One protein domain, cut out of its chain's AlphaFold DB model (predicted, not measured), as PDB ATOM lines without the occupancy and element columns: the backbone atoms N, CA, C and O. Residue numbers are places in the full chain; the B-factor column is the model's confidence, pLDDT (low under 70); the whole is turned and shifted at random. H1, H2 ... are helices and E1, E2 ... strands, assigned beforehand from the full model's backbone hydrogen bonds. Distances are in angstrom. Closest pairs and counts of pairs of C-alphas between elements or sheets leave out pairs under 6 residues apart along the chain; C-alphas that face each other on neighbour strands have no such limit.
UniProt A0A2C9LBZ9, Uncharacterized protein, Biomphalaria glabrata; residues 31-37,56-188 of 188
ATOM      1  N   SER A  31      92.789 185.255 166.917       57.62
ATOM      2  CA  SER A  31      91.394 185.274 166.498       57.62
ATOM      3  C   SER A  31      90.477 184.674 167.551       57.62
ATOM      4  O   SER A  31      90.570 183.495 167.896       57.62
ATOM      5  N   GLU A  32      89.528 185.490 168.004       52.50
ATOM      6  CA  GLU A  32      88.444 185.075 168.895       52.50
ATOM      7  C   GLU A  32      87.285 184.388 168.137       52.50
ATOM      8  O   GLU A  32      86.374 183.853 168.766       52.50
ATOM      9  N   GLY A  33      87.305 184.366 166.791       49.56
ATOM     10  CA  GLY A  33      86.160 183.956 165.960       49.56
ATOM     11  C   GLY A  33      86.456 183.049 164.757       49.56
ATOM     12  O   GLY A  33      85.551 182.803 163.963       49.56
ATOM     13  N   GLY A  34      87.685 182.541 164.598       56.97
ATOM     14  CA  GLY A  34      88.087 181.719 163.442       56.97
ATOM     15  C   GLY A  34      88.910 182.492 162.405       56.97
ATOM     16  O   GLY A  34      89.638 183.407 162.758       56.97
ATOM     17  N   GLU A  35      88.870 182.135 161.124       53.47
ATOM     18  CA  GLU A  35      89.626 182.886 160.112       53.47
ATOM     19  C   GLU A  35      89.112 184.329 160.033       53.47
ATOM     20  O   GLU A  35      87.959 184.577 159.677       53.47
ATOM     21  N   ALA A  36      89.951 185.283 160.429       55.28
ATOM     22  CA  ALA A  36      89.592 186.685 160.342       55.28
ATOM     23  C   ALA A  36      89.674 187.107 158.873       55.28
ATOM     24  O   ALA A  36      90.675 186.869 158.201       55.28
ATOM     25  N   ASP A  37      88.608 187.723 158.372       59.38
ATOM     26  CA  ASP A  37      88.549 188.245 157.012       59.38
ATOM     27  C   ASP A  37      89.601 189.354 156.866       59.38
ATOM     28  O   ASP A  37      89.415 190.477 157.348       59.38
ATOM     29  N   PRO A  56      99.037 190.272 145.228       89.19
ATOM     30  CA  PRO A  56      98.770 188.851 145.384       89.19
ATOM     31  C   PRO A  56      99.825 188.000 144.665       89.19
ATOM     32  O   PRO A  56     100.226 188.321 143.545       89.19
ATOM     33  N   VAL A  57     100.284 186.921 145.305       91.19
ATOM     34  CA  VAL A  57     101.387 186.067 144.813       91.19
ATOM     35  C   VAL A  57     101.095 185.469 143.433       91.19
ATOM     36  O   VAL A  57     102.010 185.295 142.625       91.19
ATOM     37  N   ASP A  58      99.837 185.152 143.147       92.00
ATOM     38  CA  ASP A  58      99.352 184.658 141.853       92.00
ATOM     39  C   ASP A  58      99.463 185.712 140.740       92.00
ATOM     40  O   ASP A  58      99.749 185.375 139.594       92.00
ATOM     41  N   THR A  59      99.323 186.991 141.091       93.94
ATOM     42  CA  THR A  59      99.504 188.127 140.175       93.94
ATOM     43  C   THR A  59     100.921 188.705 140.188       93.94
ATOM     44  O   THR A  59     101.234 189.592 139.395       93.94
ATOM     45  N   PHE A  60     101.803 188.232 141.073       94.62
ATOM     46  CA  PHE A  60     103.169 188.730 141.188       94.62
ATOM     47  C   PHE A  60     104.016 188.347 139.959       94.62
ATOM     48  O   PHE A  60     104.125 187.179 139.585       94.62
ATOM     49  N   THR A  61     104.656 189.341 139.339       97.38
ATOM     50  CA  THR A  61     105.469 189.193 138.125       97.38
ATOM     51  C   THR A  61     106.820 189.870 138.317       97.38
ATOM     52  O   THR A  61     106.959 190.738 139.175       97.38
ATOM     53  N   LEU A  62     107.796 189.537 137.469       97.75
ATOM     54  CA  LEU A  62     109.129 190.150 137.477       97.75
ATOM     55  C   LEU A  62     109.084 191.690 137.466       97.75
ATOM     56  O   LEU A  62     109.865 192.338 138.151       97.75
ATOM     57  N   LYS A  63     108.120 192.286 136.750       97.62
ATOM     58  CA  LYS A  63     107.964 193.748 136.632       97.62
ATOM     59  C   LYS A  63     107.532 194.431 137.929       97.62
ATOM     60  O   LYS A  63     107.613 195.651 138.027       97.62
ATOM     61  N   HIS A  64     107.040 193.663 138.898       95.44
ATOM     62  CA  HIS A  64     106.702 194.172 140.222       95.44
ATOM     63  C   HIS A  64     107.937 194.344 141.113       95.44
ATOM     64  O   HIS A  64     107.844 195.016 142.139       95.44
ATOM     65  N   LEU A  65     109.090 193.782 140.730       95.19
ATOM     66  CA  LEU A  65     110.359 194.083 141.384       95.19
ATOM     67  C   LEU A  65     110.867 195.469 140.950       95.19
ATOM     68  O   LEU A  65     110.662 195.863 139.793       95.19
ATOM     69  N   PRO A  66     111.542 196.217 141.845       95.12
ATOM     70  CA  PRO A  66     112.201 197.466 141.468       95.12
ATOM     71  C   PRO A  66     113.189 197.229 140.321       95.12
ATOM     72  O   PRO A  66     113.796 196.167 140.260       95.12
ATOM     73  N   GLU A  67     113.375 198.210 139.437       96.19
ATOM     74  CA  GLU A  67     114.103 198.061 138.162       96.19
ATOM     75  C   GLU A  67     115.480 197.379 138.300       96.19
ATOM     76  O   GLU A  67     115.777 196.439 137.569       96.19
ATOM     77  N   GLY A  68     116.282 197.761 139.300       96.75
ATOM     78  CA  GLY A  68     117.597 197.152 139.564       96.75
ATOM     79  C   GLY A  68     117.571 195.736 140.161       96.75
ATOM     80  O   GLY A  68     118.622 195.121 140.307       96.75
ATOM     81  N   TYR A  69     116.391 195.227 140.510       96.44
ATOM     82  CA  TYR A  69     116.152 193.905 141.094       96.44
ATOM     83  C   TYR A  69     115.233 193.041 140.221       96.44
ATOM     84  O   TYR A  69     114.770 192.002 140.685       96.44
ATOM     85  N   GLN A  70     114.958 193.436 138.972       97.81
ATOM     86  CA  GLN A  70     114.218 192.616 138.001       97.81
ATOM     87  C   GLN A  70     115.087 191.464 137.471       97.81
ATOM     88  O   GLN A  70     115.310 191.315 136.273       97.81
ATOM     89  N   ASP A  71     115.572 190.648 138.398       97.88
ATOM     90  CA  ASP A  71     116.379 189.462 138.175       97.88
ATOM     91  C   ASP A  71     115.501 188.203 138.212       97.88
ATOM     92  O   ASP A  71     114.622 188.058 139.069       97.88
ATOM     93  N   ILE A  72     115.728 187.298 137.258       98.00
ATOM     94  CA  ILE A  72     114.890 186.107 137.099       98.00
ATOM     95  C   ILE A  72     115.077 185.123 138.255       98.00
ATOM     96  O   ILE A  72     114.091 184.574 138.743       98.00
ATOM     97  N   ASP A  73     116.302 184.962 138.758       97.94
ATOM     98  CA  ASP A  73     116.588 184.034 139.851       97.94
ATOM     99  C   ASP A  73     115.966 184.534 141.160       97.94
ATOM    100  O   ASP A  73     115.399 183.750 141.927       97.94
ATOM    101  N   LEU A  74     116.003 185.848 141.407       97.56
ATOM    102  CA  LEU A  74     115.310 186.468 142.536       97.56
ATOM    103  C   LEU A  74     113.789 186.294 142.438       97.56
ATOM    104  O   LEU A  74     113.159 185.931 143.434       97.56
ATOM    105  N   TYR A  75     113.200 186.530 141.264       97.56
ATOM    106  CA  TYR A  75     111.765 186.337 141.038       97.56
ATOM    107  C   TYR A  75     111.332 184.891 141.307       97.56
ATOM    108  O   TYR A  75     110.424 184.663 142.111       97.56
ATOM    109  N   GLU A  76     112.016 183.921 140.702       97.75
ATOM    110  CA  GLU A  76     111.732 182.495 140.892       97.75
ATOM    111  C   GLU A  76     111.926 182.087 142.355       97.75
ATOM    112  O   GLU A  76     111.094 181.387 142.936       97.75
ATOM    113  N   ARG A  77     112.972 182.601 143.016       96.62
ATOM    114  CA  ARG A  77     113.182 182.372 144.449       96.62
ATOM    115  C   ARG A  77     112.020 182.904 145.282       96.62
ATOM    116  O   ARG A  77     111.582 182.204 146.191       96.62
ATOM    117  N   ILE A  78     111.512 184.102 145.001       96.19
ATOM    118  CA  ILE A  78     110.349 184.660 145.707       96.19
ATOM    119  C   ILE A  78     109.122 183.766 145.505       96.19
ATOM    120  O   ILE A  78     108.449 183.444 146.483       96.19
ATOM    121  N   LYS A  79     108.861 183.320 144.271       97.12
ATOM    122  CA  LYS A  79     107.740 182.423 143.956       97.12
ATOM    123  C   LYS A  79     107.837 181.098 144.711       97.12
ATOM    124  O   LYS A  79     106.887 180.723 145.389       97.12
ATOM    125  N   VAL A  80     109.004 180.457 144.699       95.81
ATOM    126  CA  VAL A  80     109.239 179.205 145.436       95.81
ATOM    127  C   VAL A  80     109.074 179.392 146.945       95.81
ATOM    128  O   VAL A  80     108.490 178.544 147.614       95.81
ATOM    129  N   ILE A  81     109.577 180.491 147.516       95.38
ATOM    130  CA  ILE A  81     109.400 180.765 148.950       95.38
ATOM    131  C   ILE A  81     107.926 180.992 149.287       95.38
ATOM    132  O   ILE A  81     107.469 180.489 150.313       95.38
ATOM    133  N   ALA A  82     107.186 181.694 148.428       94.69
ATOM    134  CA  ALA A  82     105.758 181.904 148.614       94.69
ATOM    135  C   ALA A  82     104.991 180.570 148.591       94.69
ATOM    136  O   ALA A  82     104.200 180.324 149.495       94.69
ATOM    137  N   ASP A  83     105.301 179.675 147.651       94.50
ATOM    138  CA  ASP A  83     104.663 178.351 147.554       94.50
ATOM    139  C   ASP A  83     105.000 177.428 148.741       94.50
ATOM    140  O   ASP A  83     104.222 176.541 149.091       94.50
ATOM    141  N   LEU A  84     106.160 177.624 149.379       95.50
ATOM    142  CA  LEU A  84     106.565 176.895 150.589       95.50
ATOM    143  C   LEU A  84     106.051 177.532 151.884       95.50
ATOM    144  O   LEU A  84     106.230 176.945 152.958       95.50
ATOM    145  N   THR A  85     105.481 178.734 151.814       95.19
ATOM    146  CA  THR A  85     104.933 179.423 152.981       95.19
ATOM    147  C   THR A  85     103.580 178.825 153.337       95.19
ATOM    148  O   THR A  85     102.706 178.676 152.488       95.19
ATOM    149  N   VAL A  86     103.401 178.492 154.610       93.81
ATOM    150  CA  VAL A  86     102.160 177.929 155.147       93.81
ATOM    151  C   VAL A  86     101.638 178.787 156.285       93.81
ATOM    152  O   VAL A  86     102.411 179.439 156.994       93.81
ATOM    153  N   ARG A  87     100.321 178.754 156.483       93.31
ATOM    154  CA  ARG A  87      99.708 179.260 157.707       93.31
ATOM    155  C   ARG A  87      99.910 178.226 158.812       93.31
ATOM    156  O   ARG A  87      99.931 177.030 158.554       93.31
ATOM    157  N   VAL A  88     100.105 178.690 160.035       94.00
ATOM    158  CA  VAL A  88     100.277 177.844 161.215       94.00
ATOM    159  C   VAL A  88      99.208 178.231 162.220       94.00
ATOM    160  O   VAL A  88      99.253 179.326 162.773       94.00
ATOM    161  N   ASP A  89      98.261 177.332 162.452       92.81
ATOM    162  CA  ASP A  89      97.105 177.519 163.320       92.81
ATOM    163  C   ASP A  89      97.346 176.797 164.654       92.81
ATOM    164  O   ASP A  89      97.281 175.569 164.729       92.81
ATOM    165  N   VAL A  90      97.595 177.548 165.726       91.38
ATOM    166  CA  VAL A  90      97.898 177.032 167.068       91.38
ATOM    167  C   VAL A  90      96.694 177.237 167.984       91.38
ATOM    168  O   VAL A  90      96.228 178.357 168.182       91.38
ATOM    169  N   LYS A  91      96.166 176.151 168.559       90.06
ATOM    170  CA  LYS A  91      94.895 176.171 169.322       90.06
ATOM    171  C   LYS A  91      95.061 176.200 170.842       90.06
ATOM    172  O   LYS A  91      94.069 176.170 171.570       90.06
ATOM    173  N   MET A  92      96.301 176.185 171.319       89.44
ATOM    174  CA  MET A  92      96.646 176.111 172.734       89.44
ATOM    175  C   MET A  92      97.906 176.934 173.005       89.44
ATOM    176  O   MET A  92      98.790 177.026 172.153       89.44
ATOM    177  N   SER A  93      97.989 177.519 174.195       90.31
ATOM    178  CA  SER A  93      99.232 178.082 174.725       90.31
ATOM    179  C   SER A  93      99.800 177.128 175.766       90.31
ATOM    180  O   SER A  93      99.058 176.656 176.632       90.31
ATOM    181  N   SER A  94     101.093 176.831 175.670       91.25
ATOM    182  CA  SER A  94     101.769 175.951 176.620       91.25
ATOM    183  C   SER A  94     101.791 176.571 178.024       91.25
ATOM    184  O   SER A  94     102.030 177.778 178.147       91.25
ATOM    185  N   PRO A  95     101.573 175.771 179.088       90.69
ATOM    186  CA  PRO A  95     101.798 176.220 180.461       90.69
ATOM    187  C   PRO A  95     103.277 176.523 180.747       90.69
ATOM    188  O   PRO A  95     103.565 177.228 181.711       90.69
ATOM    189  N   ASP A  96     104.193 176.039 179.904       92.12
ATOM    190  CA  ASP A  96     105.639 176.178 180.082       92.12
ATOM    191  C   ASP A  96     106.194 177.469 179.454       92.12
ATOM    192  O   ASP A  96     107.394 177.741 179.548       92.12
ATOM    193  N   ARG A  97     105.343 178.295 178.819       91.50
ATOM    194  CA  ARG A  97     105.758 179.628 178.362       91.50
ATOM    195  C   ARG A  97     106.240 180.450 179.564       91.50
ATOM    196  O   ARG A  97     105.512 180.550 180.554       91.50
ATOM    197  N   PRO A  98     107.421 181.087 179.492       92.75
ATOM    198  CA  PRO A  98     107.926 181.886 180.599       92.75
ATOM    199  C   PRO A  98     107.053 183.125 180.803       92.75
ATOM    200  O   PRO A  98     106.452 183.637 179.862       92.75
ATOM    201  N   GLU A  99     107.010 183.652 182.025       92.25
ATOM    202  CA  GLU A  99     106.292 184.902 182.291       92.25
ATOM    203  C   GLU A  99     106.928 186.095 181.571       92.25
ATOM    204  O   GLU A  99     106.228 186.951 181.025       92.25
ATOM    205  N   PHE A 100     108.259 186.125 181.526       91.88
ATOM    206  CA  PHE A 100     109.045 187.212 180.956       91.88
ATOM    207  C   PHE A 100     110.037 186.696 179.917       91.88
ATOM    208  O   PHE A 100     110.472 185.544 179.969       91.88
ATOM    209  N   TRP A 101     110.438 187.562 178.984       87.44
ATOM    210  CA  TRP A 101     111.610 187.281 178.155       87.44
ATOM    211  C   TRP A 101     112.857 187.126 179.036       87.44
ATOM    212  O   TRP A 101     112.959 187.848 180.036       87.44
ATOM    213  N   PRO A 102     113.807 186.238 178.672       88.00
ATOM    214  CA  PRO A 102     115.026 186.024 179.446       88.00
ATOM    215  C   PRO A 102     115.721 187.343 179.786       88.00
ATOM    216  O   PRO A 102     115.901 188.182 178.909       88.00
ATOM    217  N   GLU A 103     116.081 187.518 181.059       90.88
ATOM    218  CA  GLU A 103     116.797 188.701 181.568       90.88
ATOM    219  C   GLU A 103     116.039 190.034 181.414       90.88
ATOM    220  O   GLU A 103     116.634 191.110 181.473       90.88
ATOM    221  N   THR A 104     114.711 189.998 181.268       87.50
ATOM    222  CA  THR A 104     113.887 191.212 181.186       87.50
ATOM    223  C   THR A 104     112.687 191.175 182.127       87.50
ATOM    224  O   THR A 104     112.318 190.137 182.666       87.50
ATOM    225  N   THR A 105     112.021 192.321 182.267       89.44
ATOM    226  CA  THR A 105     110.688 192.445 182.881       89.44
ATOM    227  C   THR A 105     109.564 192.499 181.840       89.44
ATOM    228  O   THR A 105     108.398 192.701 182.186       89.44
ATOM    229  N   ARG A 106     109.886 192.344 180.546       85.12
ATOM    230  CA  ARG A 106     108.896 192.361 179.463       85.12
ATOM    231  C   ARG A 106     108.197 191.011 179.409       85.12
ATOM    232  O   ARG A 106     108.861 189.981 179.324       85.12
ATOM    233  N   ARG A 107     106.863 191.017 179.438       87.38
ATOM    234  CA  ARG A 107     106.068 189.784 179.395       87.38
ATOM    235  C   ARG A 107     106.284 189.018 178.093       87.38
ATOM    236  O   ARG A 107     106.376 189.621 177.022       87.38
ATOM    237  N   TYR A 108     106.334 187.694 178.196       86.88
ATOM    238  CA  TYR A 108     106.401 186.825 177.030       86.88
ATOM    239  C   TYR A 108     105.029 186.756 176.332       86.88
ATOM    240  O   TYR A 108     103.999 186.706 177.018       86.88
ATOM    241  N   PRO A 109     104.968 186.729 174.987       86.06
ATOM    242  CA  PRO A 109     103.707 186.610 174.265       86.06
ATOM    243  C   PRO A 109     102.911 185.378 174.705       86.06
ATOM    244  O   PRO A 109     103.454 184.272 174.785       86.06
ATOM    245  N   PHE A 110     101.612 185.570 174.941       84.44
ATOM    246  CA  PHE A 110     100.654 184.516 175.304       84.44
ATOM    247  C   PHE A 110     100.880 183.828 176.653       84.44
ATOM    248  O   PHE A 110     100.254 182.797 176.920       84.44
ATOM    249  N   TYR A 111     101.726 184.392 177.518       84.81
ATOM    250  CA  TYR A 111     101.839 183.917 178.892       84.81
ATOM    251  C   TYR A 111     100.474 183.944 179.601       84.81
ATOM    252  O   TYR A 111      99.710 184.903 179.468       84.81
ATOM    253  N   ASN A 112     100.180 182.882 180.357       77.81
ATOM    254  CA  ASN A 112      98.944 182.703 181.125       77.81
ATOM    255  C   ASN A 112      97.640 182.745 180.294       77.81
ATOM    256  O   ASN A 112      96.566 183.036 180.814       77.81
ATOM    257  N   MET A 113      97.713 182.451 178.990       78.88
ATOM    258  CA  MET A 113      96.525 182.289 178.138       78.88
ATOM    259  C   MET A 113      96.065 180.827 178.001       78.88
ATOM    260  O   MET A 113      95.143 180.550 177.241       78.88
ATOM    261  N   SER A 114      96.679 179.889 178.728       66.50
ATOM    262  CA  SER A 114      96.401 178.443 178.657       66.50
ATOM    263  C   SER A 114      94.949 178.072 178.996       66.50
ATOM    264  O   SER A 114      94.438 177.069 178.500       66.50
ATOM    265  N   GLU A 115      94.260 178.894 179.792       64.25
ATOM    266  CA  GLU A 115      92.856 178.686 180.164       64.25
ATOM    267  C   GLU A 115      91.867 179.020 179.035       64.25
ATOM    268  O   GLU A 115      90.705 178.606 179.081       64.25
ATOM    269  N   ARG A 116      92.303 179.747 177.996       66.56
ATOM    270  CA  ARG A 116      91.463 180.123 176.855       66.56
ATOM    271  C   ARG A 116      91.913 179.380 175.602       66.56
ATOM    272  O   ARG A 116      93.077 179.414 175.216       66.56
ATOM    273  N   ARG A 117      90.969 178.726 174.916       65.69
ATOM    274  CA  ARG A 117      91.195 178.171 173.571       65.69
ATOM    275  C   ARG A 117      91.215 179.306 172.549       65.69
ATOM    276  O   ARG A 117      90.269 179.465 171.784       65.69
ATOM    277  N   ASN A 118      92.275 180.102 172.567       72.94
ATOM    278  CA  ASN A 118      92.477 181.170 171.601       72.94
ATOM    279  C   ASN A 118      93.189 180.586 170.382       72.94
ATOM    280  O   ASN A 118      94.288 180.041 170.502       72.94
ATOM    281  N   LEU A 119      92.551 180.675 169.214       81.19
ATOM    282  CA  LEU A 119      93.218 180.361 167.959       81.19
ATOM    283  C   LEU A 119      94.242 181.462 167.684       81.19
ATOM    284  O   LEU A 119      93.888 182.635 167.551       81.19
ATOM    285  N   ARG A 120      95.509 181.075 167.595       86.88
ATOM    286  CA  ARG A 120      96.611 181.946 167.193       86.88
ATOM    287  C   ARG A 120      97.100 181.486 165.839       86.88
ATOM    288  O   ARG A 120      97.249 180.289 165.615       86.88
ATOM    289  N   THR A 121      97.350 182.430 164.950       88.38
ATOM    290  CA  THR A 121      97.858 182.135 163.613       88.38
ATOM    291  C   THR A 121      99.197 182.820 163.393       88.38
ATOM    292  O   THR A 121      99.432 183.923 163.890       88.38
ATOM    293  N   GLY A 122     100.089 182.139 162.685       89.75
ATOM    294  CA  GLY A 122     101.389 182.656 162.270       89.75
ATOM    295  C   GLY A 122     101.794 182.085 160.917       89.75
ATOM    296  O   GLY A 122     101.044 181.327 160.301       89.75
ATOM    297  N   SER A 123     102.990 182.444 160.461       91.81
ATOM    298  CA  SER A 123     103.560 181.899 159.227       91.81
ATOM    299  C   SER A 123     104.612 180.837 159.530       91.81
ATOM    300  O   SER A 123     105.339 180.905 160.526       91.81
ATOM    301  N   GLY A 124     104.714 179.854 158.648       94.06
ATOM    302  CA  GLY A 124     105.774 178.857 158.652       94.06
ATOM    303  C   GLY A 124     106.293 178.614 157.244       94.06
ATOM    304  O   GLY A 124     105.685 179.030 156.259       94.06
ATOM    305  N   ARG A 125     107.423 177.920 157.142       95.31
ATOM    306  CA  ARG A 125     108.000 177.493 155.868       95.31
ATOM    307  C   ARG A 125     108.210 175.990 155.870       95.31
ATOM    308  O   ARG A 125     108.911 175.474 156.741       95.31
ATOM    309  N   VAL A 126     107.666 175.314 154.865       95.62
ATOM    310  CA  VAL A 126     107.924 173.893 154.627       95.62
ATOM    311  C   VAL A 126     109.389 173.690 154.241       95.62
ATOM    312  O   VAL A 126     109.911 174.339 153.328       95.62
ATOM    313  N   VAL A 127     110.058 172.775 154.937       91.44
ATOM    314  CA  VAL A 127     111.443 172.362 154.689       91.44
ATOM    315  C   VAL A 127     111.565 170.834 154.792       91.44
ATOM    316  O   VAL A 127     110.656 170.154 155.258       91.44
ATOM    317  N   ASN A 128     112.681 170.275 154.312       88.25
ATOM    318  CA  ASN A 128     113.019 168.847 154.440       88.25
ATOM    319  C   ASN A 128     111.923 167.860 153.985       88.25
ATOM    320  O   ASN A 128     111.640 166.881 154.673       88.25
ATOM    321  N   VAL A 129     111.328 168.075 152.809       88.56
ATOM    322  CA  VAL A 129     110.278 167.193 152.274       88.56
ATOM    323  C   VAL A 129     110.850 165.828 151.875       88.56
ATOM    324  O   VAL A 129     111.705 165.716 150.994       88.56
ATOM    325  N   ASN A 130     110.347 164.771 152.504       87.56
ATOM    326  CA  ASN A 130     110.824 163.403 152.374       87.56
ATOM    327  C   ASN A 130     109.702 162.481 151.932       87.56
ATOM    328  O   ASN A 130     108.718 162.300 152.643       87.56
ATOM    329  N   LYS A 131     109.890 161.836 150.781       90.12
ATOM    330  CA  LYS A 131     109.037 160.731 150.356       90.12
ATOM    331  C   LYS A 131     109.542 159.427 150.954       90.12
ATOM    332  O   LYS A 131     110.727 159.106 150.829       90.12
ATOM    333  N   PHE A 132     108.615 158.660 151.503       88.19
ATOM    334  CA  PHE A 132     108.815 157.283 151.906       88.19
ATOM    335  C   PHE A 132     108.012 156.362 150.999       88.19
ATOM    336  O   PHE A 132     106.851 156.639 150.690       88.19
ATOM    337  N   GLN A 133     108.636 155.267 150.592       88.69
ATOM    338  CA  GLN A 133     108.010 154.194 149.842       88.69
ATOM    339  C   GLN A 133     108.482 152.854 150.404       88.69
ATOM    340  O   GLN A 133     109.681 152.614 150.503       88.69
ATOM    341  N   ASP A 134     107.536 152.020 150.838       86.69
ATOM    342  CA  ASP A 134     107.793 150.704 151.438       86.69
ATOM    343  C   ASP A 134     108.783 150.773 152.621       86.69
ATOM    344  O   ASP A 134     109.641 149.916 152.819       86.69
ATOM    345  N   GLY A 135     108.678 151.849 153.409       81.81
ATOM    346  CA  GLY A 135     109.545 152.116 154.560       81.81
ATOM    347  C   GLY A 135     110.937 152.652 154.219       81.81
ATOM    348  O   GLY A 135     111.740 152.859 155.130       81.81
ATOM    349  N   VAL A 136     111.218 152.923 152.942       82.12
ATOM    350  CA  VAL A 136     112.492 153.465 152.459       82.12
ATOM    351  C   VAL A 136     112.332 154.935 152.078       82.12
ATOM    352  O   VAL A 136     111.395 155.309 151.377       82.12
ATOM    353  N   ARG A 137     113.256 155.783 152.542       78.75
ATOM    354  CA  ARG A 137     113.311 157.211 152.198       78.75
ATOM    355  C   ARG A 137     114.006 157.386 150.847       78.75
ATOM    356  O   ARG A 137     115.128 156.913 150.669       78.75
ATOM    357  N   ASN A 138     113.389 158.112 149.919       78.44
ATOM    358  CA  ASN A 138     113.893 158.209 148.542       78.44
ATOM    359  C   ASN A 138     115.223 158.969 148.382       78.44
ATOM    360  O   ASN A 138     115.884 158.808 147.364       78.44
ATOM    361  N   ASN A 139     115.617 159.804 149.344       72.75
ATOM    362  CA  ASN A 139     116.805 160.660 149.233       72.75
ATOM    363  C   ASN A 139     118.038 160.133 149.993       72.75
ATOM    364  O   ASN A 139     119.038 160.840 150.066       72.75
ATOM    365  N   GLY A 140     117.978 158.926 150.575       64.25
ATOM    366  CA  GLY A 140     119.127 158.265 151.215       64.25
ATOM    367  C   GLY A 140     119.737 158.982 152.433       64.25
ATOM    368  O   GLY A 140     120.758 158.533 152.947       64.25
ATOM    369  N   GLY A 141     119.146 160.087 152.902       63.31
ATOM    370  CA  GLY A 141     119.675 160.882 154.011       63.31
ATOM    371  C   GLY A 141     119.527 160.202 155.375       63.31
ATOM    372  O   GLY A 141     118.584 159.437 155.599       63.31
ATOM    373  N   TYR A 142     120.430 160.533 156.308       52.47
ATOM    374  CA  TYR A 142     120.408 160.047 157.694       52.47
ATOM    375  C   TYR A 142     119.049 160.306 158.371       52.47
ATOM    376  O   TYR A 142     118.410 161.342 158.165       52.47
ATOM    377  N   ARG A 143     118.593 159.318 159.155       57.84
ATOM    378  CA  ARG A 143     117.324 159.336 159.897       57.84
ATOM    379  C   ARG A 143     117.318 160.438 160.955       57.84
ATOM    380  O   ARG A 143     118.182 160.433 161.826       57.84
ATOM    381  N   HIS A 144     116.264 161.248 160.972       55.22
ATOM    382  CA  HIS A 144     115.777 161.843 162.220       55.22
ATOM    383  C   HIS A 144     114.707 160.963 162.886       55.22
ATOM    384  O   HIS A 144     114.592 160.976 164.107       55.22
ATOM    385  N   THR A 145     113.979 160.138 162.121       61.59
ATOM    386  CA  THR A 145     112.854 159.347 162.643       61.59
ATOM    387  C   THR A 145     113.027 157.843 162.409       61.59
ATOM    388  O   THR A 145     113.602 157.396 161.414       61.59
ATOM    389  N   ALA A 146     112.551 157.025 163.355       66.88
ATOM    390  CA  ALA A 146     112.649 155.564 163.300       66.88
ATOM    391  C   ALA A 146     111.510 154.893 162.505       66.88
ATOM    392  O   ALA A 146     111.435 153.660 162.453       66.88
ATOM    393  N   TYR A 147     110.628 155.674 161.877       73.94
ATOM    394  CA  TYR A 147     109.410 155.162 161.263       73.94
ATOM    395  C   TYR A 147     109.699 154.419 159.953       73.94
ATOM    396  O   TYR A 147     110.463 154.870 159.102       73.94
ATOM    397  N   THR A 148     109.097 153.238 159.807       78.19
ATOM    398  CA  THR A 148     109.120 152.414 158.582       78.19
ATOM    399  C   THR A 148     107.741 152.321 157.928       78.19
ATOM    400  O   THR A 148     107.587 151.718 156.871       78.19
ATOM    401  N   LYS A 149     106.723 152.921 158.548       85.75
ATOM    402  CA  LYS A 149     105.332 152.960 158.090       85.75
ATOM    403  C   LYS A 149     104.770 154.356 158.329       85.75
ATOM    404  O   LYS A 149     105.270 155.081 159.185       85.75
ATOM    405  N   CYS A 150     103.720 154.705 157.592       88.19
ATOM    406  CA  CYS A 150     102.989 155.944 157.824       88.19
ATOM    407  C   CYS A 150     102.414 155.954 159.249       88.19
ATOM    408  O   CYS A 150     101.654 155.059 159.615       88.19
ATOM    409  N   TRP A 151     102.775 156.971 160.027       86.50
ATOM    410  CA  TRP A 151     102.401 157.141 161.435       86.50
ATOM    411  C   TRP A 151     101.231 158.117 161.620       86.50
ATOM    412  O   TRP A 151     100.935 158.551 162.728       86.50
ATOM    413  N   CYS A 152     100.542 158.492 160.536       86.56
ATOM    414  CA  CYS A 152      99.370 159.347 160.657       86.56
ATOM    415  C   CYS A 152      98.234 158.605 161.382       86.56
ATOM    416  O   CYS A 152      98.076 157.390 161.236       86.56
ATOM    417  N   ARG A 153      97.366 159.351 162.081       85.31
ATOM    418  CA  ARG A 153      96.241 158.790 162.859       85.31
ATOM    419  C   ARG A 153      95.330 157.853 162.056       85.31
ATOM    420  O   ARG A 153      94.719 156.956 162.619       85.31
ATOM    421  N   LYS A 154      95.229 158.050 160.733       85.88
ATOM    422  CA  LYS A 154      94.443 157.176 159.843       85.88
ATOM    423  C   LYS A 154      95.100 155.806 159.628       85.88
ATOM    424  O   LYS A 154      94.392 154.828 159.423       85.88
ATOM    425  N   CYS A 155      96.432 155.742 159.633       87.94
ATOM    426  CA  CYS A 155      97.183 154.505 159.419       87.94
ATOM    427  C   CYS A 155      97.428 153.741 160.726       87.94
ATOM    428  O   CYS A 155      97.392 152.519 160.698       87.94
ATOM    429  N   GLU A 156      97.605 154.439 161.853       84.88
ATOM    430  CA  GLU A 156      98.026 153.864 163.145       84.88
ATOM    431  C   GLU A 156      97.088 152.771 163.709       84.88
ATOM    432  O   GLU A 156      97.524 151.918 164.475       84.88
ATOM    433  N   GLY A 157      95.820 152.728 163.280       79.62
ATOM    434  CA  GLY A 157      94.852 151.679 163.644       79.62
ATOM    435  C   GLY A 157      94.383 150.794 162.484       79.62
ATOM    436  O   GLY A 157      93.457 150.004 162.655       79.62
ATOM    437  N   SER A 158      94.963 150.946 161.291       83.75
ATOM    438  CA  SER A 158      94.511 150.248 160.085       83.75
ATOM    439  C   SER A 158      95.417 149.069 159.737       83.75
ATOM    440  O   SER A 158      96.639 149.171 159.768       83.75
ATOM    441  N   ASN A 159      94.835 147.956 159.285       80.88
ATOM    442  CA  ASN A 159      95.609 146.851 158.707       80.88
ATOM    443  C   ASN A 159      96.188 147.193 157.318       80.88
ATOM    444  O   ASN A 159      97.068 146.488 156.832       80.88
ATOM    445  N   SER A 160      95.738 148.287 156.693       83.62
ATOM    446  CA  SER A 160      96.197 148.767 155.385       83.62
ATOM    447  C   SER A 160      96.915 150.112 155.530       83.62
ATOM    448  O   SER A 160      96.354 151.174 155.246       83.62
ATOM    449  N   HIS A 161      98.157 150.079 156.012       85.50
ATOM    450  CA  HIS A 161      98.988 151.282 156.084       85.50
ATOM    451  C   HIS A 161      99.330 151.761 154.670       85.50
ATOM    452  O   HIS A 161      99.532 150.948 153.767       85.50
ATOM    453  N   SER A 162      99.442 153.077 154.474       88.00
ATOM    454  CA  SER A 162      99.962 153.584 153.206       88.00
ATOM    455  C   SER A 162     101.443 153.243 153.080       88.00
ATOM    456  O   SER A 162     102.260 153.678 153.896       88.00
ATOM    457  N   ASN A 163     101.789 152.499 152.033       87.81
ATOM    458  CA  ASN A 163     103.179 152.203 151.697       87.81
ATOM    459  C   ASN A 163     103.909 153.429 151.144       87.81
ATOM    460  O   ASN A 163     105.132 153.474 151.204       87.81
ATOM    461  N   VAL A 164     103.174 154.430 150.645       90.88
ATOM    462  CA  VAL A 164     103.729 155.712 150.204       90.88
ATOM    463  C   VAL A 164     103.239 156.819 151.124       90.88
ATOM    464  O   VAL A 164     102.032 157.012 151.284       90.88
ATOM    465  N   TRP A 165     104.157 157.560 151.729       91.12
ATOM    466  CA  TRP A 165     103.820 158.691 152.591       91.12
ATOM    467  C   TRP A 165     104.908 159.759 152.539       91.12
ATOM    468  O   TRP A 165     105.997 159.529 152.010       91.12
ATOM    469  N   TRP A 166     104.579 160.945 153.038       89.94
ATOM    470  CA  TRP A 166     105.475 162.090 153.043       89.94
ATOM    471  C   TRP A 166     105.647 162.612 154.460       89.94
ATOM    472  O   TRP A 166     104.690 162.649 155.234       89.94
ATOM    473  N   GLU A 167     106.866 163.023 154.766       89.06
ATOM    474  CA  GLU A 167     107.238 163.756 155.970       89.06
ATOM    475  C   GLU A 167     107.823 165.091 155.532       89.06
ATOM    476  O   GLU A 167     108.536 165.152 154.529       89.06
ATOM    477  N   PHE A 168     107.533 166.152 156.260       91.25
ATOM    478  CA  PHE A 168     108.170 167.440 156.062       91.25
ATOM    479  C   PHE A 168     108.216 168.166 157.397       91.25
ATOM    480  O   PHE A 168     107.388 167.919 158.274       91.25
ATOM    481  N   ASP A 169     109.172 169.073 157.519       92.06
ATOM    482  CA  ASP A 169     109.291 169.946 158.673       92.06
ATOM    483  C   ASP A 169     108.672 171.302 158.335       92.06
ATOM    484  O   ASP A 169     108.680 171.740 157.180       92.06
ATOM    485  N   VAL A 170     108.173 172.003 159.349       95.38
ATOM    486  CA  VAL A 170     107.779 173.408 159.221       95.38
ATOM    487  C   VAL A 170     108.640 174.234 160.153       95.38
ATOM    488  O   VAL A 170     108.604 174.060 161.368       95.38
ATOM    489  N   TYR A 171     109.412 175.149 159.575       94.50
ATOM    490  CA  TYR A 171     110.151 176.141 160.338       94.50
ATOM    491  C   TYR A 171     109.237 177.333 160.629       94.50
ATOM    492  O   TYR A 171     108.669 177.914 159.704       94.50
ATOM    493  N   THR A 172     109.086 177.702 161.897       94.31
ATOM    494  CA  THR A 172     108.285 178.855 162.331       94.31
ATOM    495  C   THR A 172     108.967 179.550 163.510       94.31
ATOM    496  O   THR A 172     109.965 179.061 164.042       94.31
ATOM    497  N   ALA A 173     108.467 180.719 163.898       91.31
ATOM    498  CA  ALA A 173     109.015 181.472 165.013       91.31
ATOM    499  C   ALA A 173     108.560 180.890 166.362       91.31
ATOM    500  O   ALA A 173     107.406 180.495 166.525       91.31
ATOM    501  N   THR A 174     109.438 180.921 167.367       90.88
ATOM    502  CA  THR A 174     109.157 180.404 168.721       90.88
ATOM    503  C   THR A 174     107.964 181.087 169.392       90.88
ATOM    504  O   THR A 174     107.251 180.484 170.188       90.88
ATOM    505  N   HIS A 175     107.697 182.354 169.062       85.94
ATOM    506  CA  HIS A 175     106.525 183.038 169.602       85.94
ATOM    507  C   HIS A 175     105.205 182.491 169.017       85.94
ATOM    508  O   HIS A 175     104.189 182.547 169.715       85.94
ATOM    509  N   VAL A 176     105.224 181.897 167.811       90.38
ATOM    510  CA  VAL A 176     104.088 181.185 167.192       90.38
ATOM    511  C   VAL A 176     103.894 179.833 167.885       90.38
ATOM    512  O   VAL A 176     102.871 179.643 168.545       90.38
ATOM    513  N   VAL A 177     104.902 178.954 167.807       93.50
ATOM    514  CA  VAL A 177     104.938 177.626 168.450       93.50
ATOM    515  C   VAL A 177     106.128 177.567 169.406       93.50
ATOM    516  O   VAL A 177     107.278 177.567 168.965       93.50
ATOM    517  N   PHE A 178     105.852 177.520 170.709       93.19
ATOM    518  CA  PHE A 178     106.890 177.569 171.744       93.19
ATOM    519  C   PHE A 178     107.580 176.218 171.971       93.19
ATOM    520  O   PHE A 178     108.804 176.153 172.060       93.19
ATOM    521  N   ASP A 179     106.799 175.139 172.051       94.00
ATOM    522  CA  ASP A 179     107.274 173.807 172.427       94.00
ATOM    523  C   ASP A 179     106.464 172.671 171.769       94.00
ATOM    524  O   ASP A 179     105.601 172.882 170.911       94.00
ATOM    525  N   ALA A 180     106.743 171.434 172.189       94.75
ATOM    526  CA  ALA A 180     106.060 170.238 171.701       94.75
ATOM    527  C   ALA A 180     104.572 170.163 172.103       94.75
ATOM    528  O   ALA A 180     103.786 169.523 171.397       94.75
ATOM    529  N   ILE A 181     104.167 170.806 173.206       93.56
ATOM    530  CA  ILE A 181     102.767 170.839 173.649       93.56
ATOM    531  C   ILE A 181     101.952 171.653 172.644       93.56
ATOM    532  O   ILE A 181     100.904 171.190 172.181       93.56
ATOM    533  N   GLU A 182     102.452 172.825 172.251       93.94
ATOM    534  CA  GLU A 182     101.813 173.653 171.223       93.94
ATOM    535  C   GLU A 182     101.867 173.003 169.844       93.94
ATOM    536  O   GLU A 182     100.858 172.992 169.132       93.94
ATOM    537  N   ALA A 183     102.998 172.387 169.487       94.12
ATOM    538  CA  ALA A 183     103.149 171.688 168.212       94.12
ATOM    539  C   ALA A 183     102.098 170.575 168.039       94.12
ATOM    540  O   ALA A 183     101.499 170.444 166.973       94.12
ATOM    541  N   ASN A 184     101.785 169.821 169.099       92.19
ATOM    542  CA  ASN A 184     100.760 168.768 169.056       92.19
ATOM    543  C   ASN A 184      99.318 169.309 168.902       92.19
ATOM    544  O   ASN A 184      98.395 168.565 168.566       92.19
ATOM    545  N   HIS A 185      99.119 170.609 169.131       92.19
ATOM    546  CA  HIS A 185      97.843 171.313 168.966       92.19
ATOM    547  C   HIS A 185      97.858 172.290 167.781       92.19
ATOM    548  O   HIS A 185      97.013 173.188 167.707       92.19
ATOM    549  N   THR A 186      98.803 172.100 166.859       93.19
ATOM    550  CA  THR A 186      98.981 172.924 165.666       93.19
ATOM    551  C   THR A 186      98.405 172.240 164.425       93.19
ATOM    552  O   THR A 186      98.497 171.022 164.262       93.19
ATOM    553  N   THR A 187      97.802 173.029 163.540       93.19
ATOM    554  CA  THR A 187      97.414 172.630 162.180       93.19
ATOM    555  C   THR A 187      98.030 173.582 161.157       93.19
ATOM    556  O   THR A 187      98.367 174.709 161.504       93.19
ATOM    557  N   LEU A 188      98.202 173.114 159.921       90.50
ATOM    558  CA  LEU A 188      98.699 173.900 158.788       90.50
ATOM    559  C   LEU A 188      97.570 174.162 157.793       90.50
ATOM    560  O   LEU A 188      96.697 173.263 157.695       90.50
TER     561      LEU A 188
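AT A GLANCE: This is residues 31 to 37 and 56 to 188 of the 188 residues of an uncharacterized protein of Biomphalaria glabrata (UniProt A0A2C9LBZ9). Little regular structure: a strongly twisted antiparallel sheet, E1 - E2 - E3, is extended by long loops, with H1 leading into E1 and residues 155 to 160 sticking out. The 140 printed residues, 47 in named elements, run H1 E1 E2 E3 H2: mixed, loose, radius of gyration of the C-alphas 19.7 A, spans 55 by 50 by 34 A.

HOW THE PARTS SIT: Look first at inner strand E2, residues 119 to 133, which bends by 80 degrees at residue 122. Edge strands E1, residues 85 to 90, and E3, residues 164 to 172, each form a hairpin with it, a meander of successive antiparallel neighbours. N 88 and O 122, and N 127 and O 169, are within hydrogen-bond range at 2.8 A. H1, residues 72 to 84, is on the sheet but over none of its strands, its height over the sheet 4.5 A, only just above the sheet's level; the closest C-alphas of H1 and E2, those of Leu 84 and Val 126, are 5.2 A apart. H2, residues 180 to 183, only grazes the sheet. Every O i to N i+4 pair in H1 is within range; H2 is too short for one.

IN THESE COORDINATES: Find C-alpha 72 at (114.890, 186.107, 137.099); H1 runs 18.3 A. E1 spans 15.9 A, E2 35.1 A and E3 26.5 A, ending at C-alpha 172 (108.285, 178.855, 162.331).

THE WHOLE: Residues 38 to 55 are cut out, a C-alpha gap of 15.5 A. Links E1 to E2 and E2 to E3 are long. Residues 31 to 37, 114 to 117 and 140 to 146 have pLDDT under 70.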